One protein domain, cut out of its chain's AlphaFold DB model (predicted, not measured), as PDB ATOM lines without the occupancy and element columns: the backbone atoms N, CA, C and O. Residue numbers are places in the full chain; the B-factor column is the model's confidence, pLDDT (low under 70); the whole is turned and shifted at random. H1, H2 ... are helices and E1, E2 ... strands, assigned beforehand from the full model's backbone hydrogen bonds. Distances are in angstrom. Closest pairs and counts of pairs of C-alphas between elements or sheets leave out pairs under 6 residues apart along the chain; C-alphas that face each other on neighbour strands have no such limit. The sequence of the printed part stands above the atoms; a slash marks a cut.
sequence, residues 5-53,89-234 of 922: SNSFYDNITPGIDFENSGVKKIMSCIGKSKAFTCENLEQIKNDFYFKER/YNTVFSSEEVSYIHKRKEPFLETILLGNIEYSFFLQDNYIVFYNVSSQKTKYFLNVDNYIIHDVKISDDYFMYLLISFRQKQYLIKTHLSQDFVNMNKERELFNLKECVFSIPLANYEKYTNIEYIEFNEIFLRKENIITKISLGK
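This is residues 5 to 53 and 89 to 234 of the 922 residues of an uncharacterized protein of Fusobacterium necrophorum subsp. funduliforme (UniProt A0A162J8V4). Two four-stranded sheets, E1 E12 E11 E10 and E6 E7 E8 E9, lie face to face as a sandwich with crossed strands, and a third, curled sheet, E2 E3 E4 E5, continues the body beyond E6. One long helix, H1, runs along one side, and residues 13 to 20 before it stick out. The 195 printed residues hold two named helices and twelve named strands, in the order H1, E1 to E8, H2, E9 to E12; each sheet is antiparallel and the class is mixed, helices and strands. The whole is compact, with a radius of gyration of the C-alphas of 17.4 A and spans of 53 by 39 by 31 A.

H1, residues 21 to 48, touches H2, residues 177 to 180, with its residues 28 to 35 alone; the closest C-alphas, Lys 32 and Gln 179, are 4.6 A apart. Every O i to N i+4 pair of H1 is within hydrogen-bond range; H2 is too short for such a pair, and its one O i to N i+3 pair is not within range. E2 (111 to 114), E3 (117 to 124), E4 (127 to 132) and E5 (138 to 143) form a meander, each strand the antiparallel neighbour of the one before. Within hydrogen-bond range are N 112 and O 119, 2.8 A, N 122 and O 129, 3.0 A, and N 130 and O 140, 2.9 A. E6 (148 to 154), E7 (159 to 166) and E8 (169 to 176) form another meander, and E9 (198 to 201) is the antiparallel neighbour of E8; N 150 and O 163 are 2.8 A apart, N 162 and O 173 2.9 A, N 172 and O 200 2.9 A. E3 and E6 are near each other, with 10 pairs of C-alphas within 10 A. H1 only grazes the sheet E6 E7 E8 E9, with residues 31 to 39. E10 (210 to 215), E11 (218 to 223) and E12 (226 to 233) form the third meander, and E1 (91 to 98) is the antiparallel neighbour of E12; N 220 and O 213 are 2.9 A apart, N 228 and O 221 2.8 A, N 96 and O 229 2.9 A. In the sandwich, the facing parts are 10.1 A apart centre to centre, with strands at 57 degrees.

H1 begins at C-alpha 21 (23.984, -28.541, -34.225) and is 40.7 A long. E8 measures 22.4 A, E3 21.0 A, and E7, 20.8 A, bends by 52 degrees at residue 163. E12, 22.3 A, ends at C-alpha 233 (53.003, -52.461, -34.092).

The C-alphas farthest apart, Gly 15 and Ser 99, are 53.9 A apart. Residues 54 to 88 are not printed; C-alphas 53 and 89 are 11.4 A apart. The links E1 to E2 and H2 to E9 are long. Mean pLDDT of the printed part is 70.7; residues 5 to 38 and 178 to 190 are among those under 70.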
ATOM      1  N   SER A   5      25.301 -54.339 -33.110       38.91
ATOM      2  CA  SER A   5      24.426 -53.790 -34.160       38.91
ATOM      3  C   SER A   5      23.136 -53.193 -33.591       38.91
ATOM      4  O   SER A   5      22.721 -52.117 -34.013       38.91
ATOM      5  N   ASN A   6      22.537 -53.840 -32.585       34.62
ATOM      6  CA  ASN A   6      21.255 -53.412 -32.007       34.62
ATOM      7  C   ASN A   6      21.389 -52.108 -31.214       34.62
ATOM      8  O   ASN A   6      20.561 -51.208 -31.310       34.62
ATOM      9  N   SER A   7      22.500 -51.944 -30.499       34.03
ATOM     10  CA  SER A   7      22.724 -50.746 -29.694       34.03
ATOM     11  C   SER A   7      23.017 -49.504 -30.534       34.03
ATOM     12  O   SER A   7      22.902 -48.394 -30.016       34.03
ATOM     13  N   PHE A   8      23.367 -49.630 -31.820       38.38
ATOM     14  CA  PHE A   8      23.574 -48.489 -32.714       38.38
ATOM     15  C   PHE A   8      22.263 -47.735 -33.034       38.38
ATOM     16  O   PHE A   8      22.331 -46.538 -33.310       38.38
ATOM     17  N   TYR A   9      21.092 -48.381 -32.906       46.50
ATOM     18  CA  TYR A   9      19.834 -47.889 -33.489       46.50
ATOM     19  C   TYR A   9      18.673 -47.600 -32.528       46.50
ATOM     20  O   TYR A   9      17.803 -46.822 -32.914       46.50
ATOM     21  N   ASP A  10      18.672 -48.079 -31.281       35.75
ATOM     22  CA  ASP A  10      17.516 -47.893 -30.375       35.75
ATOM     23  C   ASP A  10      17.247 -46.441 -29.911       35.75
ATOM     24  O   ASP A  10      16.396 -46.218 -29.060       35.75
ATOM     25  N   ASN A  11      17.922 -45.423 -30.464       34.84
ATOM     26  CA  ASN A  11      17.614 -44.010 -30.184       34.84
ATOM     27  C   ASN A  11      17.773 -43.049 -31.382       34.84
ATOM     28  O   ASN A  11      17.942 -41.844 -31.187       34.84
ATOM     29  N   ILE A  12      17.679 -43.525 -32.631       40.50
ATOM     30  CA  ILE A  12      17.443 -42.613 -33.766       40.50
ATOM     31  C   ILE A  12      15.927 -42.462 -33.916       40.50
ATOM     32  O   ILE A  12      15.287 -43.116 -34.734       40.50
ATOM     33  N   THR A  13      15.344 -41.630 -33.053       34.75
ATOM     34  CA  THR A  13      13.921 -41.268 -33.072       34.75
ATOM     35  C   THR A  13      13.490 -40.800 -34.467       34.75
ATOM     36  O   THR A  13      14.126 -39.894 -35.019       34.75
ATOM     37  N   PRO A  14      12.391 -41.336 -35.028       34.69
ATOM     38  CA  PRO A  14      11.750 -40.749 -36.194       34.69
ATOM     39  C   PRO A  14      11.153 -39.401 -35.765       34.69
ATOM     40  O   PRO A  14      10.170 -39.365 -35.035       34.69
ATOM     41  N   GLY A  15      11.783 -38.290 -36.157       37.50
ATOM     42  CA  GLY A  15      11.225 -36.950 -35.924       37.50
ATOM     43  C   GLY A  15      12.175 -35.867 -35.411       37.50
ATOM     44  O   GLY A  15      11.704 -34.771 -35.128       37.50
ATOM     45  N   ILE A  16      13.486 -36.110 -35.293       39.62
ATOM     46  CA  ILE A  16      14.422 -35.008 -35.013       39.62
ATOM     47  C   ILE A  16      14.820 -34.350 -36.332       39.62
ATOM     48  O   ILE A  16      15.569 -34.925 -37.122       39.62
ATOM     49  N   ASP A  17      14.319 -33.138 -36.546       42.47
ATOM     50  CA  ASP A  17      14.695 -32.293 -37.672       42.47
ATOM     51  C   ASP A  17      16.202 -31.970 -37.621       42.47
ATOM     52  O   ASP A  17      16.748 -31.555 -36.590       42.47
ATOM     53  N   PHE A  18      16.908 -32.233 -38.722       45.41
ATOM     54  CA  PHE A  18      18.373 -32.350 -38.788       45.41
ATOM     55  C   PHE A  18      19.122 -31.001 -38.752       45.41
ATOM     56  O   PHE A  18      20.333 -30.957 -39.002       45.41
ATOM     57  N   GLU A  19      18.455 -29.903 -38.409       45.59
ATOM     58  CA  GLU A  19      19.038 -28.556 -38.422       45.59
ATOM     59  C   GLU A  19      19.780 -28.182 -37.123       45.59
ATOM     60  O   GLU A  19      20.640 -27.300 -37.124       45.59
ATOM     61  N   ASN A  20      19.556 -28.891 -36.009       45.94
ATOM     62  CA  ASN A  20      20.139 -28.510 -34.715       45.94
ATOM     63  C   ASN A  20      21.548 -29.091 -34.459       45.94
ATOM     64  O   ASN A  20      21.738 -30.284 -34.201       45.94
ATOM     65  N   SER A  21      22.559 -28.209 -34.437       50.06
ATOM     66  CA  SER A  21      23.984 -28.541 -34.225       50.06
ATOM     67  C   SER A  21      24.297 -29.259 -32.897       50.06
ATOM     68  O   SER A  21      25.293 -29.980 -32.806       50.06
ATOM     69  N   GLY A  22      23.450 -29.099 -31.873       41.19
ATOM     70  CA  GLY A  22      23.611 -29.725 -30.555       41.19
ATOM     71  C   GLY A  22      23.322 -31.229 -30.544       41.19
ATOM     72  O   GLY A  22      24.115 -32.000 -30.006       41.19
ATOM     73  N   VAL A  23      22.247 -31.671 -31.205       43.88
ATOM     74  CA  VAL A  23      21.880 -33.099 -31.271       43.88
ATOM     75  C   VAL A  23      22.888 -33.874 -32.118       43.88
ATOM     76  O   VAL A  23      23.322 -34.958 -31.730       43.88
ATOM     77  N   LYS A  24      23.364 -33.272 -33.217       50.22
ATOM     78  CA  LYS A  24      24.469 -33.810 -34.025       50.22
ATOM     79  C   LYS A  24      25.738 -34.029 -33.194       50.22
ATOM     80  O   LYS A  24      26.357 -35.084 -33.293       50.22
ATOM     81  N   LYS A  25      26.110 -33.081 -32.325       51.94
ATOM     82  CA  LYS A  25      27.261 -33.243 -31.418       51.94
ATOM     83  C   LYS A  25      27.060 -34.391 -30.428       51.94
ATOM     84  O   LYS A  25      27.973 -35.191 -30.260       51.94
ATOM     85  N   ILE A  26      25.874 -34.516 -29.830       48.16
ATOM     86  CA  ILE A  26      25.554 -35.605 -28.892       48.16
ATOM     87  C   ILE A  26      25.627 -36.969 -29.595       48.16
ATOM     88  O   ILE A  26      26.290 -37.878 -29.098       48.16
ATOM     89  N   MET A  27      25.038 -37.096 -30.787       50.34
ATOM     90  CA  MET A  27      25.081 -38.333 -31.575       50.34
ATOM     91  C   MET A  27      26.503 -38.692 -32.023       50.34
ATOM     92  O   MET A  27      26.884 -39.858 -31.956       50.34
ATOM     93  N   SER A  28      27.327 -37.702 -32.392       53.84
ATOM     94  CA  SER A  28      28.756 -37.915 -32.661       53.84
ATOM     95  C   SER A  28      29.493 -38.418 -31.420       53.84
ATOM     96  O   SER A  28      30.249 -39.379 -31.510       53.84
ATOM     97  N   CYS A  29      29.251 -37.833 -30.244       54.97
ATOM     98  CA  CYS A  29      29.864 -38.289 -28.996       54.97
ATOM     99  C   CYS A  29      29.484 -39.741 -28.659       54.97
ATOM    100  O   CYS A  29      30.356 -40.526 -28.285       54.97
ATOM    101  N   ILE A  30      28.217 -40.122 -28.849       53.75
ATOM    102  CA  ILE A  30      27.740 -41.500 -28.645       53.75
ATOM    103  C   ILE A  30      28.382 -42.452 -29.666       53.75
ATOM    104  O   ILE A  30      28.878 -43.516 -29.292       53.75
ATOM    105  N   GLY A  31      28.425 -42.063 -30.945       61.31
ATOM    106  CA  GLY A  31      29.058 -42.835 -32.018       61.31
ATOM    107  C   GLY A  31      30.557 -43.051 -31.795       61.31
ATOM    108  O   GLY A  31      31.041 -44.171 -31.969       61.31
ATOM    109  N   LYS A  32      31.274 -42.018 -31.334       63.34
ATOM    110  CA  LYS A  32      32.695 -42.074 -30.958       63.34
ATOM    111  C   LYS A  32      32.944 -43.012 -29.779       63.34
ATOM    112  O   LYS A  32      33.873 -43.810 -29.825       63.34
ATOM    113  N   SER A  33      32.096 -42.960 -28.750       63.69
ATOM    114  CA  SER A  33      32.206 -43.872 -27.607       63.69
ATOM    115  C   SER A  33      32.044 -45.337 -28.023       63.69
ATOM    116  O   SER A  33      32.763 -46.186 -27.510       63.69
ATOM    117  N   LYS A  34      31.131 -45.638 -28.956       65.44
ATOM    118  CA  LYS A  34      30.918 -47.004 -29.460       65.44
ATOM    119  C   LYS A  34      32.068 -47.492 -30.338       65.44
ATOM    120  O   LYS A  34      32.506 -48.620 -30.148       65.44
ATOM    121  N   ALA A  35      32.596 -46.642 -31.224       68.25
ATOM    122  CA  ALA A  35      33.799 -46.958 -32.001       68.25
ATOM    123  C   ALA A  35      34.973 -47.327 -31.086       68.25
ATOM    124  O   ALA A  35      35.623 -48.346 -31.294       68.25
ATOM    125  N   PHE A  36      35.179 -46.545 -30.022       69.94
ATOM    126  CA  PHE A  36      36.206 -46.817 -29.020       69.94
ATOM    127  C   PHE A  36      35.987 -48.162 -28.308       69.94
ATOM    128  O   PHE A  36      36.938 -48.897 -28.059       69.94
ATOM    129  N   THR A  37      34.739 -48.533 -28.001       68.88
ATOM    130  CA  THR A  37      34.422 -49.862 -27.455       68.88
ATOM    131  C   THR A  37      34.741 -50.984 -28.446       68.88
ATOM    132  O   THR A  37      35.346 -51.971 -28.035       68.88
ATOM    133  N   CYS A  38      34.376 -50.845 -29.724       69.88
ATOM    134  CA  CYS A  38      34.696 -51.836 -30.758       69.88
ATOM    135  C   CYS A  38      36.210 -52.004 -30.930       69.88
ATOM    136  O   CYS A  38      36.697 -53.129 -30.965       69.88
ATOM    137  N   GLU A  39      36.959 -50.899 -30.952       73.19
ATOM    138  CA  GLU A  39      38.421 -50.924 -31.027       73.19
ATOM    139  C   GLU A  39      39.039 -51.656 -29.825       73.19
ATOM    140  O   GLU A  39      39.887 -52.530 -30.005       73.19
ATOM    141  N   ASN A  40      38.565 -51.378 -28.605       71.56
ATOM    142  CA  ASN A  40      39.024 -52.090 -27.409       71.56
ATOM    143  C   ASN A  40      38.700 -53.592 -27.478       71.56
ATOM    144  O   ASN A  40      39.501 -54.415 -27.045       71.56
ATOM    145  N   LEU A  41      37.537 -53.978 -28.016       69.69
ATOM    146  CA  LEU A  41      37.165 -55.389 -28.178       69.69
ATOM    147  C   LEU A  41      38.034 -56.099 -29.224       69.69
ATOM    148  O   LEU A  41      38.439 -57.237 -28.992       69.69
ATOM    149  N   GLU A  42      38.357 -55.444 -30.341       71.19
ATOM    150  CA  GLU A  42      39.325 -55.963 -31.315       71.19
ATOM    151  C   GLU A  42      40.712 -56.141 -30.685       71.19
ATOM    152  O   GLU A  42      41.362 -57.158 -30.916       71.19
ATOM    153  N   GLN A  43      41.158 -55.197 -29.854       69.19
ATOM    154  CA  GLN A  43      42.436 -55.296 -29.146       69.19
ATOM    155  C   GLN A  43      42.433 -56.439 -28.125       69.19
ATOM    156  O   GLN A  43      43.330 -57.277 -28.155       69.19
ATOM    157  N   ILE A  44      41.379 -56.573 -27.312       66.31
ATOM    158  CA  ILE A  44      41.205 -57.710 -26.392       66.31
ATOM    159  C   ILE A  44      41.214 -59.041 -27.160       66.31
ATOM    160  O   ILE A  44      41.821 -60.017 -26.721       66.31
ATOM    161  N   LYS A  45      40.568 -59.093 -28.331       66.25
ATOM    162  CA  LYS A  45      40.579 -60.264 -29.215       66.25
ATOM    163  C   LYS A  45      41.996 -60.564 -29.718       66.25
ATOM    164  O   LYS A  45      42.418 -61.718 -29.671       66.25
ATOM    165  N   ASN A  46      42.750 -59.552 -30.152       66.50
ATOM    166  CA  ASN A  46      44.148 -59.698 -30.574       66.50
ATOM    167  C   ASN A  46      45.033 -60.216 -29.436       66.50
ATOM    168  O   ASN A  46      45.870 -61.095 -29.659       66.50
ATOM    169  N   ASP A  47      44.807 -59.726 -28.218       61.50
ATOM    170  CA  ASP A  47      45.497 -60.169 -27.013       61.50
ATOM    171  C   ASP A  47      45.151 -61.618 -26.657       61.50
ATOM    172  O   ASP A  47      46.031 -62.369 -26.226       61.50
ATOM    173  N   PHE A  48      43.894 -62.032 -26.840       60.66
ATOM    174  CA  PHE A  48      43.448 -63.410 -26.614       60.66
ATOM    175  C   PHE A  48      44.058 -64.389 -27.626       60.66
ATOM    176  O   PHE A  48      44.463 -65.486 -27.256       60.66
ATOM    177  N   TYR A  49      44.185 -63.982 -28.894       60.09
ATOM    178  CA  TYR A  49      44.831 -64.778 -29.947       60.09
ATOM    179  C   TYR A  49      46.356 -64.613 -30.016       60.09
ATOM    180  O   TYR A  49      46.977 -65.152 -30.933       60.09
ATOM    181  N   PHE A  50      46.963 -63.896 -29.063       58.19
ATOM    182  CA  PHE A  50      48.411 -63.663 -28.979       58.19
ATOM    183  C   PHE A  50      49.024 -63.024 -30.237       58.19
ATOM    184  O   PHE A  50      50.165 -63.306 -30.605       58.19
ATOM    185  N   LYS A  51      48.266 -62.182 -30.939       63.53
ATOM    186  CA  LYS A  51      48.717 -61.539 -32.183       63.53
ATOM    187  C   LYS A  51      49.503 -60.250 -31.938       63.53
ATOM    188  O   LYS A  51      50.297 -59.836 -32.786       63.53
ATOM    189  N   GLU A  52      49.335 -59.643 -30.766       61.59
ATOM    190  CA  GLU A  52      50.082 -58.457 -30.365       61.59
ATOM    191  C   GLU A  52      51.492 -58.816 -29.851       61.59
ATOM    192  O   GLU A  52      51.653 -59.711 -29.024       61.59
ATOM    193  N   ARG A  53      52.533 -58.132 -30.356       59.97
ATOM    194  CA  ARG A  53      53.951 -58.423 -30.055       59.97
ATOM    195  C   ARG A  53      54.592 -57.295 -29.237       59.97
ATOM    196  O   ARG A  53      54.425 -56.137 -29.600       59.97
ATOM    197  N   TYR A  89      47.406 -48.908 -33.173       86.06
ATOM    198  CA  TYR A  89      48.681 -49.122 -33.874       86.06
ATOM    199  C   TYR A  89      49.232 -47.800 -34.432       86.06
ATOM    200  O   TYR A  89      48.479 -46.924 -34.856       86.06
ATOM    201  N   ASN A  90      50.555 -47.619 -34.419       87.38
ATOM    202  CA  ASN A  90      51.174 -46.366 -34.876       87.38
ATOM    203  C   ASN A  90      52.441 -46.537 -35.717       87.38
ATOM    204  O   ASN A  90      52.982 -45.533 -36.181       87.38
ATOM    205  N   THR A  91      52.907 -47.766 -35.927       86.88
ATOM    206  CA  THR A  91      54.078 -48.046 -36.754       86.88
ATOM    207  C   THR A  91      53.890 -49.340 -37.529       86.88
ATOM    208  O   THR A  91      53.195 -50.254 -37.085       86.88
ATOM    209  N   VAL A  92      54.573 -49.434 -38.664       87.56
ATOM    210  CA  VAL A  92      54.890 -50.722 -39.277       87.56
ATOM    211  C   VAL A  92      56.009 -51.361 -38.461       87.56
ATOM    212  O   VAL A  92      57.002 -50.699 -38.154       87.56
ATOM    213  N   PHE A  93      55.820 -52.614 -38.053       77.44
ATOM    214  CA  PHE A  93      56.799 -53.383 -37.290       77.44
ATOM    215  C   PHE A  93      57.683 -54.234 -38.204       77.44
ATOM    216  O   PHE A  93      58.903 -54.218 -38.072       77.44
ATOM    217  N   SER A  94      57.068 -54.957 -39.138       81.56
ATOM    218  CA  SER A  94      57.762 -55.768 -40.138       81.56
ATOM    219  C   SER A  94      57.015 -55.723 -41.464       81.56
ATOM    220  O   SER A  94      55.798 -55.531 -41.485       81.56
ATOM    221  N   SER A  95      57.755 -55.923 -42.547       84.62
ATOM    222  CA  SER A  95      57.234 -56.076 -43.901       84.62
ATOM    223  C   SER A  95      57.911 -57.295 -44.514       84.62
ATOM    224  O   SER A  95      59.132 -57.415 -44.414       84.62
ATOM    225  N   GLU A  96      57.133 -58.208 -45.082       84.69
ATOM    226  CA  GLU A  96      57.632 -59.395 -45.775       84.69
ATOM    227  C   GLU A  96      56.842 -59.607 -47.068       84.69
ATOM    228  O   GLU A  96      55.616 -59.493 -47.087       84.69
ATOM    229  N   GLU A  97      57.536 -59.890 -48.168       82.75
ATOM    230  CA  GLU A  97      56.874 -60.341 -49.391       82.75
ATOM    231  C   GLU A  97      56.357 -61.763 -49.185       82.75
ATOM    232  O   GLU A  97      57.040 -62.615 -48.613       82.75
ATOM    233  N   VAL A  98      55.138 -62.020 -49.643       75.12
ATOM    234  CA  VAL A  98      54.499 -63.329 -49.548       75.12
ATOM    235  C   VAL A  98      54.071 -63.774 -50.935       75.12
ATOM    236  O   VAL A  98      53.528 -62.994 -51.719       75.12
ATOM    237  N   SER A  99      54.276 -65.055 -51.236       62.91
ATOM    238  CA  SER A  99      53.790 -65.648 -52.483       62.91
ATOM    239  C   SER A  99      52.258 -65.634 -52.556       62.91
ATOM    240  O   SER A  99      51.704 -65.710 -53.650       62.91
ATOM    241  N   TYR A 100      51.574 -65.505 -51.408       60.06
ATOM    242  CA  TYR A 100      50.128 -65.661 -51.308       60.06
ATOM    243  C   TYR A 100      49.482 -65.203 -49.997       60.06
ATOM    244  O   TYR A 100      50.156 -64.905 -49.013       60.06
ATOM    245  N   ILE A 101      48.144 -65.274 -49.957       69.56
ATOM    246  CA  ILE A 101      47.325 -64.985 -48.777       69.56
ATOM    247  C   ILE A 101      46.472 -66.198 -48.389       69.56
ATOM    248  O   ILE A 101      45.624 -66.653 -49.158       69.56
ATOM    249  N   HIS A 102      46.642 -66.697 -47.163       60.28
ATOM    250  CA  HIS A 102      45.739 -67.695 -46.588       60.28
ATOM    251  C   HIS A 102      44.476 -67.019 -46.032       60.28
ATOM    252  O   HIS A 102      44.455 -66.576 -44.883       60.28
ATOM    253  N   LYS A 103      43.410 -66.930 -46.832       70.19
ATOM    254  CA  LYS A 103      42.135 -66.351 -46.380       70.19
ATOM    255  C   LYS A 103      41.331 -67.372 -45.570       70.19
ATOM    256  O   LYS A 103      40.943 -68.408 -46.100       70.19
ATOM    257  N   ARG A 104      41.034 -67.070 -44.301       58.41
ATOM    258  CA  ARG A 104      40.129 -67.892 -43.466       58.41
ATOM    259  C   ARG A 104      38.654 -67.593 -43.743       58.41
ATOM    260  O   ARG A 104      37.824 -68.491 -43.677       58.41
ATOM    261  N   LYS A 105      38.341 -66.328 -44.026       73.12
ATOM    262  CA  LYS A 105      37.019 -65.798 -44.397       73.12
ATOM    263  C   LYS A 105      37.231 -64.455 -45.098       73.12
ATOM    264  O   LYS A 105      38.197 -63.784 -44.763       73.12
ATOM    265  N   GLU A 106      36.363 -64.046 -46.023       80.06
ATOM    266  CA  GLU A 106      36.448 -62.696 -46.599       80.06
ATOM    267  C   GLU A 106      36.177 -61.641 -45.501       80.06
ATOM    268  O   GLU A 106      35.115 -61.692 -44.871       80.06
ATOM    269  N   PRO A 107      37.137 -60.739 -45.207       77.50
ATOM    270  CA  PRO A 107      37.033 -59.795 -44.099       77.50
ATOM    271  C   PRO A 107      36.319 -58.503 -44.507       77.50
ATOM    272  O   PRO A 107      36.045 -57.665 -43.651       77.50
ATOM    273  N   PHE A 108      36.049 -58.326 -45.803       87.00
ATOM    274  CA  PHE A 108      35.472 -57.116 -46.362       87.00
ATOM    275  C   PHE A 108      34.074 -57.359 -46.905       87.00
ATOM    276  O   PHE A 108      33.783 -58.402 -47.487       87.00
ATOM    277  N   LEU A 109      33.214 -56.366 -46.718       82.69
ATOM    278  CA  LEU A 109      31.846 -56.385 -47.203       82.69
ATOM    279  C   LEU A 109      31.742 -55.726 -48.584       82.69
ATOM    280  O   LEU A 109      32.352 -54.685 -48.829       82.69
ATOM    281  N   GLU A 110      30.923 -56.307 -49.464       77.56
ATOM    282  CA  GLU A 110      30.553 -55.702 -50.755       77.56
ATOM    283  C   GLU A 110      29.431 -54.658 -50.603       77.56
ATOM    284  O   GLU A 110      29.404 -53.646 -51.307       77.56
ATOM    285  N   THR A 111      28.530 -54.877 -49.644       78.19
ATOM    286  CA  THR A 111      27.485 -53.939 -49.224       78.19
ATOM    287  C   THR A 111      27.447 -53.849 -47.704       78.19
ATOM    288  O   THR A 111      27.803 -54.787 -46.993       78.19
ATOM    289  N   ILE A 112      27.032 -52.698 -47.182       71.56
ATOM    290  CA  ILE A 112      26.899 -52.469 -45.744       71.56
ATOM    291  C   ILE A 112      25.442 -52.210 -45.380       71.56
ATOM    292  O   ILE A 112      24.713 -51.526 -46.099       71.56
ATOM    293  N   LEU A 113      25.018 -52.725 -44.232       64.94
ATOM    294  CA  LEU A 113      23.675 -52.506 -43.711       64.94
ATOM    295  C   LEU A 113      23.714 -51.370 -42.683       64.94
ATOM    296  O   LEU A 113      24.353 -51.486 -41.641       64.94
ATOM    297  N   LEU A 114      23.028 -50.260 -42.950       60.44
ATOM    298  CA  LEU A 114      22.868 -49.172 -41.983       60.44
ATOM    299  C   LEU A 114      21.386 -49.068 -41.597       60.44
ATOM    300  O   LEU A 114      20.566 -48.509 -42.330       60.44
ATOM    301  N   GLY A 115      21.038 -49.647 -40.445       60.12
ATOM    302  CA  GLY A 115      19.662 -49.811 -39.981       60.12
ATOM    303  C   GLY A 115      19.008 -50.964 -40.732       60.12
ATOM    304  O   GLY A 115      19.590 -52.036 -40.821       60.12
ATOM    305  N   ASN A 116      17.844 -50.721 -41.334       61.75
ATOM    306  CA  ASN A 116      17.178 -51.684 -42.226       61.75
ATOM    307  C   ASN A 116      17.439 -51.383 -43.712       61.75
ATOM    308  O   ASN A 116      16.687 -51.828 -44.576       61.75
ATOM    309  N   ILE A 117      18.439 -50.551 -44.012       57.88
ATOM    310  CA  ILE A 117      18.719 -50.085 -45.367       57.88
ATOM    311  C   ILE A 117      20.106 -50.562 -45.775       57.88
ATOM    312  O   ILE A 117      21.092 -50.313 -45.082       57.88
ATOM    313  N   GLU A 118      20.166 -51.215 -46.927       74.56
ATOM    314  CA  GLU A 118      21.403 -51.682 -47.531       74.56
ATOM    315  C   GLU A 118      22.028 -50.592 -48.411       74.56
ATOM    316  O   GLU A 118      21.347 -49.936 -49.210       74.56
ATOM    317  N   TYR A 119      23.336 -50.398 -48.261       68.31
ATOM    318  CA  TYR A 119      24.122 -49.441 -49.024       68.31
ATOM    319  C   TYR A 119      25.275 -50.139 -49.736       68.31
ATOM    320  O   TYR A 119      26.033 -50.896 -49.133       68.31
ATOM    321  N   SER A 120      25.451 -49.811 -51.011       77.12
ATOM    322  CA  SER A 120      26.700 -50.053 -51.728       77.12
ATOM    323  C   SER A 120      27.574 -48.800 -51.654       77.12
ATOM    324  O   SER A 120      27.064 -47.698 -51.419       77.12
ATOM    325  N   PHE A 121      28.884 -48.952 -51.832       74.81
ATOM    326  CA  PHE A 121      29.828 -47.842 -51.795       74.81
ATOM    327  C   PHE A 121      30.819 -47.907 -52.955       74.81
ATOM    328  O   PHE A 121      31.239 -48.983 -53.374       74.81
ATOM    329  N   PHE A 122      31.185 -46.746 -53.489       70.88
ATOM    330  CA  PHE A 122      32.159 -46.625 -54.571       70.88
ATOM    331  C   PHE A 122      32.853 -45.264 -54.532       70.88
ATOM    332  O   PHE A 122      32.387 -44.327 -53.885       70.88
ATOM    333  N   LEU A 123      33.984 -45.158 -55.227       71.94
ATOM    334  CA  LEU A 123      34.672 -43.888 -55.430       71.94
ATOM    335  C   LEU A 123      34.081 -43.188 -56.661       71.94
ATOM    336  O   LEU A 123      34.010 -43.784 -57.736       71.94
ATOM    337  N   GLN A 124      33.681 -41.931 -56.509       67.50
ATOM    338  CA  GLN A 124      33.263 -41.064 -57.605       67.50
ATOM    339  C   GLN A 124      33.971 -39.721 -57.464       67.50
ATOM    340  O   GLN A 124      33.821 -39.048 -56.446       67.50
ATOM    341  N   ASP A 125      34.742 -39.341 -58.480       72.00
ATOM    342  CA  ASP A 125      35.605 -38.158 -58.456       72.00
ATOM    343  C   ASP A 125      36.517 -38.167 -57.210       72.00
ATOM    344  O   ASP A 125      37.362 -39.049 -57.064       72.00
ATOM    345  N   ASN A 126      36.299 -37.232 -56.282       69.19
ATOM    346  CA  ASN A 126      37.024 -37.100 -55.017       69.19
ATOM    347  C   ASN A 126      36.162 -37.465 -53.795       69.19
ATOM    348  O   ASN A 126      36.385 -36.973 -52.683       69.19
ATOM    349  N   TYR A 127      35.139 -38.292 -54.002       70.75
ATOM    350  CA  TYR A 127      34.188 -38.677 -52.973       70.75
ATOM    351  C   TYR A 127      34.083 -40.192 -52.835       70.75
ATOM    352  O   TYR A 127      33.976 -40.912 -53.827       70.75
ATOM    353  N   ILE A 128      34.035 -40.683 -51.594       76.62
ATOM    354  CA  ILE A 128      33.539 -42.039 -51.314       76.62
ATOM    355  C   ILE A 128      32.026 -41.931 -51.143       76.62
ATOM    356  O   ILE A 128      31.557 -41.338 -50.173       76.62
ATOM    357  N   VAL A 129      31.270 -42.455 -52.101       73.38
ATOM    358  CA  VAL A 129      29.815 -42.315 -52.196       73.38
ATOM    359  C   VAL A 129      29.138 -43.565 -51.650       73.38
ATOM    360  O   VAL A 129      29.456 -44.669 -52.080       73.38
ATOM    361  N   PHE A 130      28.171 -43.389 -50.745       71.38
ATOM    362  CA  PHE A 130      27.294 -44.454 -50.259       71.38
ATOM    363  C   PHE A 130      25.894 -44.293 -50.845       71.38
ATOM    364  O   PHE A 130      25.218 -43.264 -50.691       71.38
ATOM    365  N   TYR A 131      25.443 -45.356 -51.491       71.81
ATOM    366  CA  TYR A 131      24.248 -45.374 -52.306       71.81
ATOM    367  C   TYR A 131      23.278 -46.439 -51.814       71.81
ATOM    368  O   TYR A 131      23.651 -47.599 -51.649       71.81
ATOM    369  N   ASN A 132      22.029 -46.041 -51.572       71.25
ATOM    370  CA  ASN A 132      20.993 -46.951 -51.091       71.25
ATOM    371  C   ASN A 132      20.573 -47.909 -52.214       71.25
ATOM    372  O   ASN A 132      20.033 -47.462 -53.230       71.25
ATOM    373  N   VAL A 133      20.768 -49.209 -51.988       69.00
ATOM    374  CA  VAL A 133      20.520 -50.277 -52.968       69.00
ATOM    375  C   VAL A 133      19.053 -50.314 -53.406       69.00
ATOM    376  O   VAL A 133      18.767 -50.483 -54.588       69.00
ATOM    377  N   SER A 134      18.115 -50.090 -52.483       68.75
ATOM    378  CA  SER A 134      16.674 -50.166 -52.747       68.75
ATOM    379  C   SER A 134      16.136 -48.918 -53.452       68.75
ATOM    380  O   SER A 134      15.387 -49.015 -54.416       68.75
ATOM    381  N   SER A 135      16.489 -47.725 -52.955       67.94
ATOM    382  CA  SER A 135      15.904 -46.458 -53.448       67.94
ATOM    383  C   SER A 135      16.648 -45.836 -54.622       67.94
ATOM    384  O   SER A 135      16.175 -44.858 -55.197       67.94
ATOM    385  N   GLN A 136      17.829 -46.359 -54.934       61.44
ATOM    386  CA  GLN A 136      18.668 -45.861 -56.003       61.44
ATOM    387  C   GLN A 136      19.081 -44.376 -55.881       61.44
ATOM    388  O   GLN A 136      19.313 -43.682 -56.873       61.44
ATOM    389  N   LYS A 137      19.203 -43.872 -54.648       60.69
ATOM    390  CA  LYS A 137      19.616 -42.492 -54.365       60.69
ATOM    391  C   LYS A 137      20.895 -42.450 -53.539       60.69
ATOM    392  O   LYS A 137      21.045 -43.191 -52.562       60.69
ATOM    393  N   THR A 138      21.782 -41.529 -53.911       57.78
ATOM    394  CA  THR A 138      22.939 -41.146 -53.101       57.78
ATOM    395  C   THR A 138      22.453 -40.547 -51.795       57.78
ATOM    396  O   THR A 138      21.591 -39.668 -51.795       57.78
ATOM    397  N   LYS A 139      22.994 -41.039 -50.681       58.59
ATOM    398  CA  LYS A 139      22.576 -40.600 -49.348       58.59
ATOM    399  C   LYS A 139      23.722 -40.015 -48.530       58.59
ATOM    400  O   LYS A 139      23.470 -39.101 -47.756       58.59
ATOM    401  N   TYR A 140      24.948 -40.508 -48.725       65.44
ATOM    402  CA  TYR A 140      26.131 -40.052 -47.990       65.44
ATOM    403  C   TYR A 140      27.352 -39.969 -48.914       65.44
ATOM    404  O   TYR A 140      27.474 -40.769 -49.845       65.44
ATOM    405  N   PHE A 141      28.260 -39.025 -48.657       67.50
ATOM    406  CA  PHE A 141      29.523 -38.891 -49.386       67.50
ATOM    407  C   PHE A 141      30.653 -38.431 -48.456       67.50
ATOM    408  O   PHE A 141      30.445 -37.566 -47.617       67.50
ATOM    409  N   LEU A 142      31.857 -38.980 -48.614       72.50
ATOM    410  CA  LEU A 142      33.056 -38.542 -47.896       72.50
ATOM    411  C   LEU A 142      33.941 -37.710 -48.819       72.50
ATOM    412  O   LEU A 142      34.461 -38.261 -49.783       72.50
ATOM    413  N   ASN A 143      34.160 -36.430 -48.511       74.94
ATOM    414  CA  ASN A 143      35.090 -35.603 -49.279       74.94
ATOM    415  C   ASN A 143      36.550 -35.966 -48.948       74.94
ATOM    416  O   ASN A 143      37.017 -35.777 -47.819       74.94
ATOM    417  N   VAL A 144      37.279 -36.442 -49.958       77.75
ATOM    418  CA  VAL A 144      38.701 -36.796 -49.886       77.75
ATOM    419  C   VAL A 144      39.557 -35.998 -50.881       77.75
ATOM    420  O   VAL A 144      40.646 -36.442 -51.226       77.75
ATOM    421  N   ASP A 145      39.127 -34.791 -51.278       76.62
ATOM    422  CA  ASP A 145      39.745 -33.912 -52.299       76.62
ATOM    423  C   ASP A 145      41.268 -33.714 -52.163       76.62
ATOM    424  O   ASP A 145      41.971 -33.508 -53.149       76.62
ATOM    425  N   ASN A 146      41.809 -33.770 -50.943       81.31
ATOM    426  CA  ASN A 146      43.240 -33.573 -50.686       81.31
ATOM    427  C   ASN A 146      44.090 -34.847 -50.833       81.31
ATOM    428  O   ASN A 146      45.304 -34.804 -50.602       81.31
ATOM    429  N   TYR A 147      43.470 -35.978 -51.153       82.25
ATOM    430  CA  TYR A 147      44.075 -37.300 -51.098       82.25
ATOM    431  C   TYR A 147      43.863 -38.052 -52.407       82.25
ATOM    432  O   TYR A 147      42.787 -38.026 -52.992       82.25
ATOM    433  N   ILE A 148      44.884 -38.792 -52.835       83.94
ATOM    434  CA  ILE A 148      44.729 -39.772 -53.915       83.94
ATOM    435  C   ILE A 148      44.360 -41.098 -53.258       83.94
ATOM    436  O   ILE A 148      45.195 -41.666 -52.552       83.94
ATOM    437  N   ILE A 149      43.129 -41.565 -53.456       82.56
ATOM    438  CA  ILE A 149      42.665 -42.862 -52.953       82.56
ATOM    439  C   ILE A 149      43.075 -43.960 -53.936       82.56
ATOM    440  O   ILE A 149      42.732 -43.894 -55.111       82.56
ATOM    441  N   HIS A 150      43.790 -44.970 -53.447       83.69
ATOM    442  CA  HIS A 150      44.154 -46.162 -54.221       83.69
ATOM    443  C   HIS A 150      43.156 -47.297 -54.005       83.69
ATOM    444  O   HIS A 150      42.770 -47.959 -54.960       83.69
ATOM    445  N   ASP A 151      42.708 -47.494 -52.761       87.75
ATOM    446  CA  ASP A 151      41.729 -48.527 -52.421       87.75
ATOM    447  C   ASP A 151      40.931 -48.161 -51.161       87.75
ATOM    448  O   ASP A 151      41.409 -47.419 -50.292       87.75
ATOM    449  N   VAL A 152      39.717 -48.711 -51.071       86.38
ATOM    450  CA  VAL A 152      38.767 -48.543 -49.966       86.38
ATOM    451  C   VAL A 152      38.146 -49.895 -49.641       86.38
ATOM    452  O   VAL A 152      37.540 -50.529 -50.505       86.38
ATOM    453  N   LYS A 153      38.239 -50.314 -48.379       90.25
ATOM    454  CA  LYS A 153      37.614 -51.544 -47.877       90.25
ATOM    455  C   LYS A 153      36.864 -51.279 -46.582       90.25
ATOM    456  O   LYS A 153      37.297 -50.450 -45.786       90.25
ATOM    457  N   ILE A 154      35.762 -51.990 -46.353       86.75
ATOM    458  CA  ILE A 154      34.974 -51.882 -45.118       86.75
ATOM    459  C   ILE A 154      34.815 -53.272 -44.509       86.75
ATOM    460  O   ILE A 154      34.454 -54.207 -45.222       86.75
ATOM    461  N   SER A 155      35.116 -53.409 -43.216       84.94
ATOM    462  CA  SER A 155      34.947 -54.666 -42.480       84.94
ATOM    463  C   SER A 155      33.512 -54.891 -42.001       84.94
ATOM    464  O   SER A 155      32.676 -53.985 -42.024       84.94
ATOM    465  N   ASP A 156      33.238 -56.103 -41.522       78.75
ATOM    466  CA  ASP A 156      31.978 -56.477 -40.869       78.75
ATOM    467  C   ASP A 156      31.684 -55.675 -39.590       78.75
ATOM    468  O   ASP A 156      30.524 -55.395 -39.290       78.75
ATOM    469  N   ASP A 157      32.729 -55.223 -38.899       75.06
ATOM    470  CA  ASP A 157      32.648 -54.301 -37.760       75.06
ATOM    471  C   ASP A 157      32.618 -52.808 -38.174       75.06
ATOM    472  O   ASP A 157      32.843 -51.930 -37.345       75.06
ATOM    473  N   TYR A 158      32.339 -52.493 -39.447       78.19
ATOM    474  CA  TYR A 158      32.219 -51.128 -39.994       78.19
ATOM    475  C   TYR A 158      33.481 -50.252 -39.869       78.19
ATOM    476  O   TYR A 158      33.406 -49.015 -39.917       78.19
ATOM    477  N   PHE A 159      34.660 -50.867 -39.756       83.88
ATOM    478  CA  PHE A 159      35.921 -50.152 -39.921       83.88
ATOM    479  C   PHE A 159      36.229 -49.984 -41.404       83.88
ATOM    480  O   PHE A 159      36.302 -50.951 -42.161       83.88
ATOM    481  N   MET A 160      36.437 -48.736 -41.808       87.00
ATOM    482  CA  MET A 160      36.873 -48.372 -43.143       87.00
ATOM    483  C   MET A 160      38.399 -48.273 -43.172       87.00
ATOM    484  O   MET A 160      39.014 -47.531 -42.398       87.00
ATOM    485  N   TYR A 161      38.991 -49.011 -44.101       90.56
ATOM    486  CA  TYR A 161      40.411 -49.015 -44.397       90.56
ATOM    487  C   TYR A 161      40.648 -48.277 -45.709       90.56
ATOM    488  O   TYR A 161      40.026 -48.593 -46.725       90.56
ATOM    489  N   LEU A 162      41.545 -47.294 -45.677       89.31
ATOM    490  CA  LEU A 162      41.901 -46.484 -46.838       89.31
ATOM    491  C   LEU A 162      43.394 -46.608 -47.117       89.31
ATOM    492  O   LEU A 162      44.224 -46.446 -46.216       89.31
ATOM    493  N   LEU A 163      43.720 -46.829 -48.386       90.25
ATOM    494  CA  LEU A 163      45.075 -46.714 -48.900       90.25
ATOM    495  C   LEU A 163      45.174 -45.417 -49.698       90.25
ATOM    496  O   LEU A 163      44.553 -45.296 -50.753       90.25
ATOM    497  N   ILE A 164      45.930 -44.437 -49.197       87.62
ATOM    498  CA  ILE A 164      45.950 -43.091 -49.786       87.62
ATOM    499  C   ILE A 164      47.363 -42.575 -50.030       87.62
ATOM    500  O   ILE A 164      48.299 -42.954 -49.331       87.62
ATOM    501  N   SER A 165      47.521 -41.627 -50.951       86.50
ATOM    502  CA  SER A 165      48.731 -40.809 -51.060       86.50
ATOM    503  C   SER A 165      48.475 -39.352 -50.690       86.50
ATOM    504  O   SER A 165      47.531 -38.724 -51.166       86.50
ATOM    505  N   PHE A 166      49.372 -38.803 -49.868       85.38
ATOM    506  CA  PHE A 166      49.381 -37.409 -49.438       85.38
ATOM    507  C   PHE A 166      50.821 -36.897 -49.345       85.38
ATOM    508  O   PHE A 166      51.669 -37.539 -48.728       85.38
ATOM    509  N   ARG A 167      51.117 -35.734 -49.946       81.69
ATOM    510  CA  ARG A 167      52.453 -35.091 -49.909       81.69
ATOM    511  C   ARG A 167      53.611 -36.063 -50.208       81.69
ATOM    512  O   ARG A 167      54.578 -36.128 -49.453       81.69
ATOM    513  N   GLN A 168      53.488 -36.822 -51.302       77.75
ATOM    514  CA  GLN A 168      54.479 -37.809 -51.774       77.75
ATOM    515  C   GLN A 168      54.738 -38.995 -50.824       77.75
ATOM    516  O   GLN A 168      55.714 -39.717 -50.998       77.75
ATOM    517  N   LYS A 169      53.863 -39.228 -49.841       85.19
ATOM    518  CA  LYS A 169      53.901 -40.408 -48.973       85.19
ATOM    519  C   LYS A 169      52.610 -41.194 -49.099       85.19
ATOM    520  O   LYS A 169      51.538 -40.603 -49.247       85.19
ATOM    521  N   GLN A 170      52.713 -42.516 -49.041       88.56
ATOM    522  CA  GLN A 170      51.548 -43.383 -48.957       88.56
ATOM    523  C   GLN A 170      51.215 -43.655 -47.490       88.56
ATOM    524  O   GLN A 170      52.109 -43.801 -46.655       88.56
ATOM    525  N   TYR A 171      49.929 -43.685 -47.172       89.62
ATOM    526  CA  TYR A 171      49.417 -43.913 -45.833       89.62
ATOM    527  C   TYR A 171      48.390 -45.031 -45.861       89.62
ATOM    528  O   TYR A 171      47.530 -45.079 -46.743       89.62
ATOM    529  N   LEU A 172      48.471 -45.878 -44.845       92.00
ATOM    530  CA  LEU A 172      47.422 -46.808 -44.484       92.00
ATOM    531  C   LEU A 172      46.622 -46.204 -43.332       92.00
ATOM    532  O   LEU A 172      47.178 -45.850 -42.286       92.00
ATOM    533  N   ILE A 173      45.316 -46.091 -43.531       89.88
ATOM    534  CA  ILE A 173      44.411 -45.433 -42.595       89.88
ATOM    535  C   ILE A 173      43.323 -46.405 -42.183       89.88
ATOM    536  O   ILE A 173      42.770 -47.116 -43.020       89.88
ATOM    537  N   LYS A 174      42.989 -46.376 -40.895       89.75
ATOM    538  CA  LYS A 174      41.798 -47.012 -40.339       89.75
ATOM    539  C   LYS A 174      40.946 -45.945 -39.665       89.75
ATOM    540  O   LYS A 174      41.450 -45.172 -38.848       89.75
ATOM    541  N   THR A 175      39.662 -45.916 -39.986       84.12
ATOM    542  CA  THR A 175      38.652 -45.123 -39.275       84.12
ATOM    543  C   THR A 175      37.374 -45.944 -39.114       84.12
ATOM    544  O   THR A 175      37.154 -46.899 -39.854       84.12
ATOM    545  N   HIS A 176      36.536 -45.613 -38.136       81.00
ATOM    546  CA  HIS A 176      35.229 -46.247 -37.967       81.00
ATOM    547  C   HIS A 176      34.145 -45.332 -38.540       81.00
ATOM    548  O   HIS A 176      34.146 -44.133 -38.252       81.00
ATOM    549  N   LEU A 177      33.180 -45.876 -39.291       73.69
ATOM    550  CA  LEU A 177      32.135 -45.061 -39.936       73.69
ATOM    551  C   LEU A 177      31.358 -44.176 -38.937       73.69
ATOM    552  O   LEU A 177      30.940 -43.075 -39.281       73.69
ATOM    553  N   SER A 178      31.210 -44.611 -37.678       64.56
ATOM    554  CA  SER A 178      30.532 -43.846 -36.612       64.56
ATOM    555  C   SER A 178      31.326 -42.673 -36.032       64.56
ATOM    556  O   SER A 178      30.724 -41.756 -35.470       64.56
ATOM    557  N   GLN A 179      32.659 -42.724 -36.095       60.66
ATOM    558  CA  GLN A 179      33.547 -41.767 -35.428       60.66
ATOM    559  C   GLN A 179      33.463 -40.394 -36.104       60.66
ATOM    560  O   GLN A 179      33.444 -39.366 -35.424       60.66
ATOM    561  N   ASP A 180      33.276 -40.407 -37.422       55.16
ATOM    562  CA  ASP A 180      33.256 -39.222 -38.273       55.16
ATOM    563  C   ASP A 180      31.872 -38.956 -38.894       55.16
ATOM    564  O   ASP A 180      31.677 -37.904 -39.493       55.16
ATOM    565  N   PHE A 181      30.876 -39.831 -38.688       51.53
ATOM    566  CA  PHE A 181      29.530 -39.804 -39.298       51.53
ATOM    567  C   PHE A 181      28.854 -38.418 -39.373       51.53
ATOM    568  O   PHE A 181      28.146 -38.103 -40.327       51.53
ATOM    569  N   VAL A 182      29.064 -37.569 -38.363       50.03
ATOM    570  CA  VAL A 182      28.480 -36.218 -38.281       50.03
ATOM    571  C   VAL A 182      29.291 -35.165 -39.047       50.03
ATOM    572  O   VAL A 182      28.704 -34.222 -39.575       50.03
ATOM    573  N   ASN A 183      30.613 -35.320 -39.127       51.09
ATOM    574  CA  ASN A 183      31.493 -34.465 -39.929       51.09
ATOM    575  C   ASN A 183      31.447 -34.868 -41.416       51.09
ATOM    576  O   ASN A 183      31.431 -34.013 -42.289       51.09
ATOM    577  N   MET A 184      31.289 -36.166 -41.699       51.12
ATOM    578  CA  MET A 184      31.143 -36.745 -43.043       51.12
ATOM    579  C   MET A 184      29.908 -36.250 -43.810       51.12
ATOM    580  O   MET A 184      29.807 -36.475 -45.005       51.12
ATOM    581  N   ASN A 185      28.962 -35.591 -43.136       50.91
ATOM    582  CA  ASN A 185      27.717 -35.093 -43.727       50.91
ATOM    583  C   ASN A 185      27.591 -33.562 -43.691       50.91
ATOM    584  O   ASN A 185      26.507 -33.032 -43.940       50.91
ATOM    585  N   LYS A 186      28.664 -32.832 -43.358       55.72
ATOM    586  CA  LYS A 186      28.708 -31.385 -43.595       55.72
ATOM    587  C   LYS A 186      29.215 -31.144 -45.012       55.72
ATOM    588  O   LYS A 186      30.247 -31.685 -45.403       55.72
ATOM    589  N   GLU A 187      28.504 -30.326 -45.782       51.75
ATOM    590  CA  GLU A 187      28.963 -29.953 -47.120       51.75
ATOM    591  C   GLU A 187      30.380 -29.355 -47.050       51.75
ATOM    592  O   GLU A 187      30.626 -28.414 -46.297       51.75
ATOM    593  N   ARG A 188      31.298 -29.895 -47.868       57.16
ATOM    594  CA  ARG A 188      32.685 -29.419 -48.053       57.16
ATOM    595  C   ARG A 188      33.644 -29.598 -46.860       57.16
ATOM    596  O   ARG A 188      34.733 -29.024 -46.885       57.16
ATOM    597  N   GLU A 189      33.300 -30.378 -45.832       64.38
ATOM    598  CA  GLU A 189      34.248 -30.705 -44.753       64.38
ATOM    599  C   GLU A 189      35.237 -31.791 -45.215       64.38
ATOM    600  O   GLU A 189      34.841 -32.866 -45.663       64.38
ATOM    601  N   LEU A 190      36.537 -31.488 -45.149       69.75
ATOM    602  CA  LEU A 190      37.611 -32.365 -45.626       69.75
ATOM    603  C   LEU A 190      37.909 -33.482 -44.619       69.75
ATOM    604  O   LEU A 190      38.015 -33.228 -43.418       69.75
ATOM    605  N   PHE A 191      38.139 -34.701 -45.114       75.56
ATOM    606  CA  PHE A 191      38.582 -35.826 -44.290       75.56
ATOM    607  C   PHE A 191      39.871 -35.495 -43.509       75.56
ATOM    608  O   PHE A 191      40.858 -35.037 -44.086       75.56
ATOM    609  N   ASN A 192      39.884 -35.717 -42.188       74.69
ATOM    610  CA  ASN A 192      41.002 -35.346 -41.314       74.69
ATOM    611  C   ASN A 192      41.763 -36.575 -40.793       74.69
ATOM    612  O   ASN A 192      41.310 -37.276 -39.889       74.69
ATOM    613  N   LEU A 193      42.998 -36.762 -41.273       73.94
ATOM    614  CA  LEU A 193      43.882 -37.862 -40.852       73.94
ATOM    615  C   LEU A 193      44.161 -37.915 -39.344       73.94
ATOM    616  O   LEU A 193      44.496 -38.978 -38.823       73.94
ATOM    617  N   LYS A 194      44.070 -36.783 -38.635       72.38
ATOM    618  CA  LYS A 194      44.317 -36.730 -37.184       72.38
ATOM    619  C   LYS A 194      43.163 -37.295 -36.356       72.38
ATOM    620  O   LYS A 194      43.375 -37.575 -35.181       72.38
ATOM    621  N   GLU A 195      41.974 -37.417 -36.941       71.81
ATOM    622  CA  GLU A 195      40.762 -37.907 -36.268       71.81
ATOM    623  C   GLU A 195      40.518 -39.406 -36.500       71.81
ATOM    624  O   GLU A 195      39.695 -40.006 -35.808       71.81
ATOM    625  N   CYS A 196      41.291 -40.018 -37.402       80.81
ATOM    626  CA  CYS A 196      41.287 -41.452 -37.673       80.81
ATOM    627  C   CYS A 196      41.836 -42.264 -36.488       80.81
ATOM    628  O   CYS A 196      42.711 -41.793 -35.757       80.81
ATOM    629  N   VAL A 197      41.392 -43.521 -36.363       81.56
ATOM    630  CA  VAL A 197      41.911 -44.495 -35.381       81.56
ATOM    631  C   VAL A 197      43.428 -44.621 -35.509       81.56
ATOM    632  O   VAL A 197      44.171 -44.476 -34.537       81.56
ATOM    633  N   PHE A 198      43.910 -44.803 -36.740       87.25
ATOM    634  CA  PHE A 198      45.316 -44.601 -37.054       87.25
ATOM    635  C   PHE A 198      45.520 -44.107 -38.485       87.25
ATOM    636  O   PHE A 198      44.713 -44.345 -39.382       87.25
ATOM    637  N   SER A 199      46.667 -43.465 -38.688       89.25
ATOM    638  CA  SER A 199      47.220 -43.101 -39.990       89.25
ATOM    639  C   SER A 199      48.709 -43.432 -39.953       89.25
ATOM    640  O   SER A 199      49.500 -42.687 -39.364       89.25
ATOM    641  N   ILE A 200      49.087 -44.565 -40.539       90.19
ATOM    642  CA  ILE A 200      50.456 -45.083 -40.508       90.19
ATOM    643  C   ILE A 200      51.108 -44.805 -41.868       90.19
ATOM    644  O   ILE A 200      50.570 -45.226 -42.893       90.19
ATOM    645  N   PRO A 201      52.239 -44.076 -41.915       88.25
ATOM    646  CA  PRO A 201      52.984 -43.899 -43.153       88.25
ATOM    647  C   PRO A 201      53.602 -45.231 -43.588       88.25
ATOM    648  O   PRO A 201      54.243 -45.912 -42.786       88.25
ATOM    649  N   LEU A 202      53.433 -45.572 -44.861       87.50
ATOM    650  CA  LEU A 202      54.133 -46.675 -45.514       87.50
ATOM    651  C   LEU A 202      55.485 -46.169 -46.048       87.50
ATOM    652  O   LEU A 202      55.682 -44.961 -46.222       87.50
ATOM    653  N   ALA A 203      56.452 -47.067 -46.245       74.94
ATOM    654  CA  ALA A 203      57.806 -46.691 -46.649       74.94
ATOM    655  C   ALA A 203      57.809 -45.914 -47.984       74.94
ATOM    656  O   ALA A 203      57.056 -46.227 -48.901       74.94
ATOM    657  N   ASN A 204      58.680 -44.901 -48.103       54.62
ATOM    658  CA  ASN A 204      58.650 -43.872 -49.161       54.62
ATOM    659  C   ASN A 204      58.824 -44.373 -50.624       54.62
ATOM    660  O   ASN A 204      58.826 -43.544 -51.529       54.62
ATOM    661  N   TYR A 205      58.967 -45.677 -50.887       52.81
ATOM    662  CA  TYR A 205      59.261 -46.231 -52.223       52.81
ATOM    663  C   TYR A 205      58.234 -47.252 -52.738       52.81
ATOM    664  O   TYR A 205      58.335 -47.722 -53.874       52.81
ATOM    665  N   GLU A 206      57.223 -47.595 -51.942       60.09
ATOM    666  CA  GLU A 206      56.234 -48.610 -52.301       60.09
ATOM    667  C   GLU A 206      54.922 -47.931 -52.703       60.09
ATOM    668  O   GLU A 206      54.353 -47.147 -51.950       60.09
ATOM    669  N   LYS A 207      54.472 -48.183 -53.939       77.00
ATOM    670  CA  LYS A 207      53.176 -47.727 -54.456       77.00
ATOM    671  C   LYS A 207      52.206 -48.900 -54.426       77.00
ATOM    672  O   LYS A 207      51.974 -49.529 -55.455       77.00
ATOM    673  N   TYR A 208      51.702 -49.234 -53.247       87.75
ATOM    674  CA  TYR A 208      50.664 -50.252 -53.138       87.75
ATOM    675  C   TYR A 208      49.398 -49.778 -53.858       87.75
ATOM    676  O   TYR A 208      49.071 -48.592 -53.810       87.75
ATOM    677  N   THR A 209      48.699 -50.682 -54.531       83.56
ATOM    678  CA  THR A 209      47.476 -50.379 -55.281       83.56
ATOM    679  C   THR A 209      46.231 -50.886 -54.573       83.56
ATOM    680  O   THR A 209      45.189 -50.257 -54.693       83.56
ATOM    681  N   ASN A 210      46.326 -51.988 -53.817       87.12
ATOM    682  CA  ASN A 210      45.161 -52.640 -53.221       87.12
ATOM    683  C   ASN A 210      45.423 -53.150 -51.804       87.12
ATOM    684  O   ASN A 210      46.539 -53.544 -51.459       87.12
ATOM    685  N   ILE A 211      44.356 -53.181 -51.010       91.00
ATOM    686  CA  ILE A 211      44.269 -53.888 -49.736       91.00
ATOM    687  C   ILE A 211      43.600 -55.233 -50.028       91.00
ATOM    688  O   ILE A 211      42.399 -55.312 -50.283       91.00
ATOM    689  N   GLU A 212      44.383 -56.305 -50.000       87.75
ATOM    690  CA  GLU A 212      43.923 -57.637 -50.403       87.75
ATOM    691  C   GLU A 212      43.222 -58.384 -49.270       87.75
ATOM    692  O   GLU A 212      42.287 -59.156 -49.502       87.75
ATOM    693  N   TYR A 213      43.717 -58.201 -48.044       88.50
ATOM    694  CA  TYR A 213      43.253 -58.926 -46.871       88.50
ATOM    695  C   TYR A 213      43.742 -58.265 -45.583       88.50
ATOM    696  O   TYR A 213      44.816 -57.660 -45.548       88.50
ATOM    697  N   ILE A 214      42.965 -58.410 -44.512       85.56
ATOM    698  CA  ILE A 214      43.334 -57.966 -43.167       85.56
ATOM    699  C   ILE A 214      42.987 -59.076 -42.187       85.56
ATOM    700  O   ILE A 214      41.871 -59.591 -42.184       85.56
ATOM    701  N   GLU A 215      43.944 -59.414 -41.329       82.31
ATOM    702  CA  GLU A 215      43.752 -60.349 -40.230       82.31
ATOM    703  C   GLU A 215      44.457 -59.805 -38.980       82.31
ATOM    704  O   GLU A 215      45.682 -59.808 -38.872       82.31
ATOM    705  N   PHE A 216      43.666 -59.331 -38.012       78.62
ATOM    706  CA  PHE A 216      44.156 -58.725 -36.769       78.62
ATOM    707  C   PHE A 216      45.067 -57.504 -37.024       78.62
ATOM    708  O   PHE A 216      44.603 -56.482 -37.528       78.62
ATOM    709  N   ASN A 217      46.352 -57.586 -36.663       81.31
ATOM    710  CA  ASN A 217      47.371 -56.565 -36.910       81.31
ATOM    711  C   ASN A 217      48.210 -56.834 -38.172       81.31
ATOM    712  O   ASN A 217      49.162 -56.097 -38.426       81.31
ATOM    713  N   GLU A 218      47.894 -57.874 -38.944       87.69
ATOM    714  CA  GLU A 218      48.567 -58.226 -40.195       87.69
ATOM    715  C   GLU A 218      47.714 -57.737 -41.378       87.69
ATOM    716  O   GLU A 218      46.515 -58.013 -41.463       87.69
ATOM    717  N   ILE A 219      48.324 -56.976 -42.287       90.06
ATOM    718  CA  ILE A 219      47.656 -56.357 -43.436       90.06
ATOM    719  C   ILE A 219      48.402 -56.748 -44.702       90.06
ATOM    720  O   ILE A 219      49.615 -56.574 -44.794       90.06
ATOM    721  N   PHE A 220      47.665 -57.259 -45.681       91.56
ATOM    722  CA  PHE A 220      48.202 -57.710 -46.954       91.56
ATOM    723  C   PHE A 220      47.896 -56.661 -48.013       91.56
ATOM    724  O   PHE A 220      46.733 -56.384 -48.320       91.56
ATOM    725  N   LEU A 221      48.952 -56.067 -48.552       91.00
ATOM    726  CA  LEU A 221      48.880 -55.046 -49.583       91.00
ATOM    727  C   LEU A 221      49.417 -55.612 -50.895       91.00
ATOM    728  O   LEU A 221      50.389 -56.364 -50.899       91.00
ATOM    729  N   ARG A 222      48.807 -55.232 -52.015       85.81
ATOM    730  CA  ARG A 222      49.296 -55.580 -53.351       85.81
ATOM    731  C   ARG A 222      50.005 -54.396 -53.977       85.81
ATOM    732  O   ARG A 222      49.516 -53.268 -53.918       85.81
ATOM    733  N   LYS A 223      51.128 -54.673 -54.626       83.50
ATOM    734  CA  LYS A 223      51.799 -53.784 -55.570       83.50
ATOM    735  C   LYS A 223      52.062 -54.592 -56.834       83.50
ATOM    736  O   LYS A 223      52.852 -55.532 -56.804       83.50
ATOM    737  N   GLU A 224      51.401 -54.234 -57.932       78.12
ATOM    738  CA  GLU A 224      51.468 -55.004 -59.185       78.12
ATOM    739  C   GLU A 224      51.102 -56.486 -58.935       78.12
ATOM    740  O   GLU A 224      49.984 -56.779 -58.508       78.12
ATOM    741  N   ASN A 225      52.040 -57.415 -59.142       71.50
ATOM    742  CA  ASN A 225      51.845 -58.848 -58.904       71.50
ATOM    743  C   ASN A 225      52.432 -59.342 -57.571       71.50
ATOM    744  O   ASN A 225      52.323 -60.529 -57.275       71.50
ATOM    745  N   ILE A 226      53.033 -58.461 -56.768       75.81
ATOM    746  CA  ILE A 226      53.647 -58.808 -55.484       75.81
ATOM    747  C   ILE A 226      52.654 -58.512 -54.363       75.81
ATOM    748  O   ILE A 226      52.038 -57.442 -54.318       75.81
ATOM    749  N   ILE A 227      52.506 -59.473 -53.453       83.56
ATOM    750  CA  ILE A 227      51.750 -59.304 -52.218       83.56
ATOM    751  C   ILE A 227      52.757 -59.107 -51.093       83.56
ATOM    752  O   ILE A 227      53.660 -59.917 -50.897       83.56
ATOM    753  N   THR A 228      52.589 -58.035 -50.334       87.38
ATOM    754  CA  THR A 228      53.418 -57.732 -49.175       87.38
ATOM    755  C   THR A 228      52.559 -57.785 -47.929       87.38
ATOM    756  O   THR A 228      51.529 -57.114 -47.821       87.38
ATOM    757  N   LYS A 229      52.985 -58.595 -46.969       88.88
ATOM    758  CA  LYS A 229      52.386 -58.679 -45.649       88.88
ATOM    759  C   LYS A 229      53.100 -57.707 -44.719       88.88
ATOM    760  O   LYS A 229      54.297 -57.813 -44.466       88.88
ATOM    761  N   ILE A 230      52.333 -56.781 -44.167       89.69
ATOM    762  CA  ILE A 230      52.797 -55.790 -43.209       89.69
ATOM    763  C   ILE A 230      52.205 -56.114 -41.842       89.69
ATOM    764  O   ILE A 230      50.989 -56.211 -41.688       89.69
ATOM    765  N   SER A 231      53.060 -56.229 -40.829       86.06
ATOM    766  CA  SER A 231      52.629 -56.378 -39.438       86.06
ATOM    767  C   SER A 231      52.659 -55.022 -38.749       86.06
ATOM    768  O   SER A 231      53.703 -54.365 -38.683       86.06
ATOM    769  N   LEU A 232      51.522 -54.600 -38.208       86.69
ATOM    770  CA  LEU A 232      51.403 -53.374 -37.436       86.69
ATOM    771  C   LEU A 232      51.893 -53.572 -35.999       86.69
ATOM    772  O   LEU A 232      51.695 -54.623 -35.382       86.69
ATOM    773  N   GLY A 233      52.517 -52.526 -35.462       82.25
ATOM    774  CA  GLY A 233      53.003 -52.461 -34.092       82.25
ATOM    775  C   GLY A 233      52.675 -51.132 -33.420       82.25
ATOM    776  O   GLY A 233      52.180 -50.175 -34.030       82.25
ATOM    777  N   LYS A 234      52.959 -51.082 -32.125       84.44
ATOM    778  CA  LYS A 234      52.712 -49.934 -31.256       84.44
ATOM    779  C   LYS A 234      54.054 -49.473 -30.668       84.44
ATOM    780  O   LYS A 234      54.821 -50.290 -30.173       84.44
TER     781      LYS A 234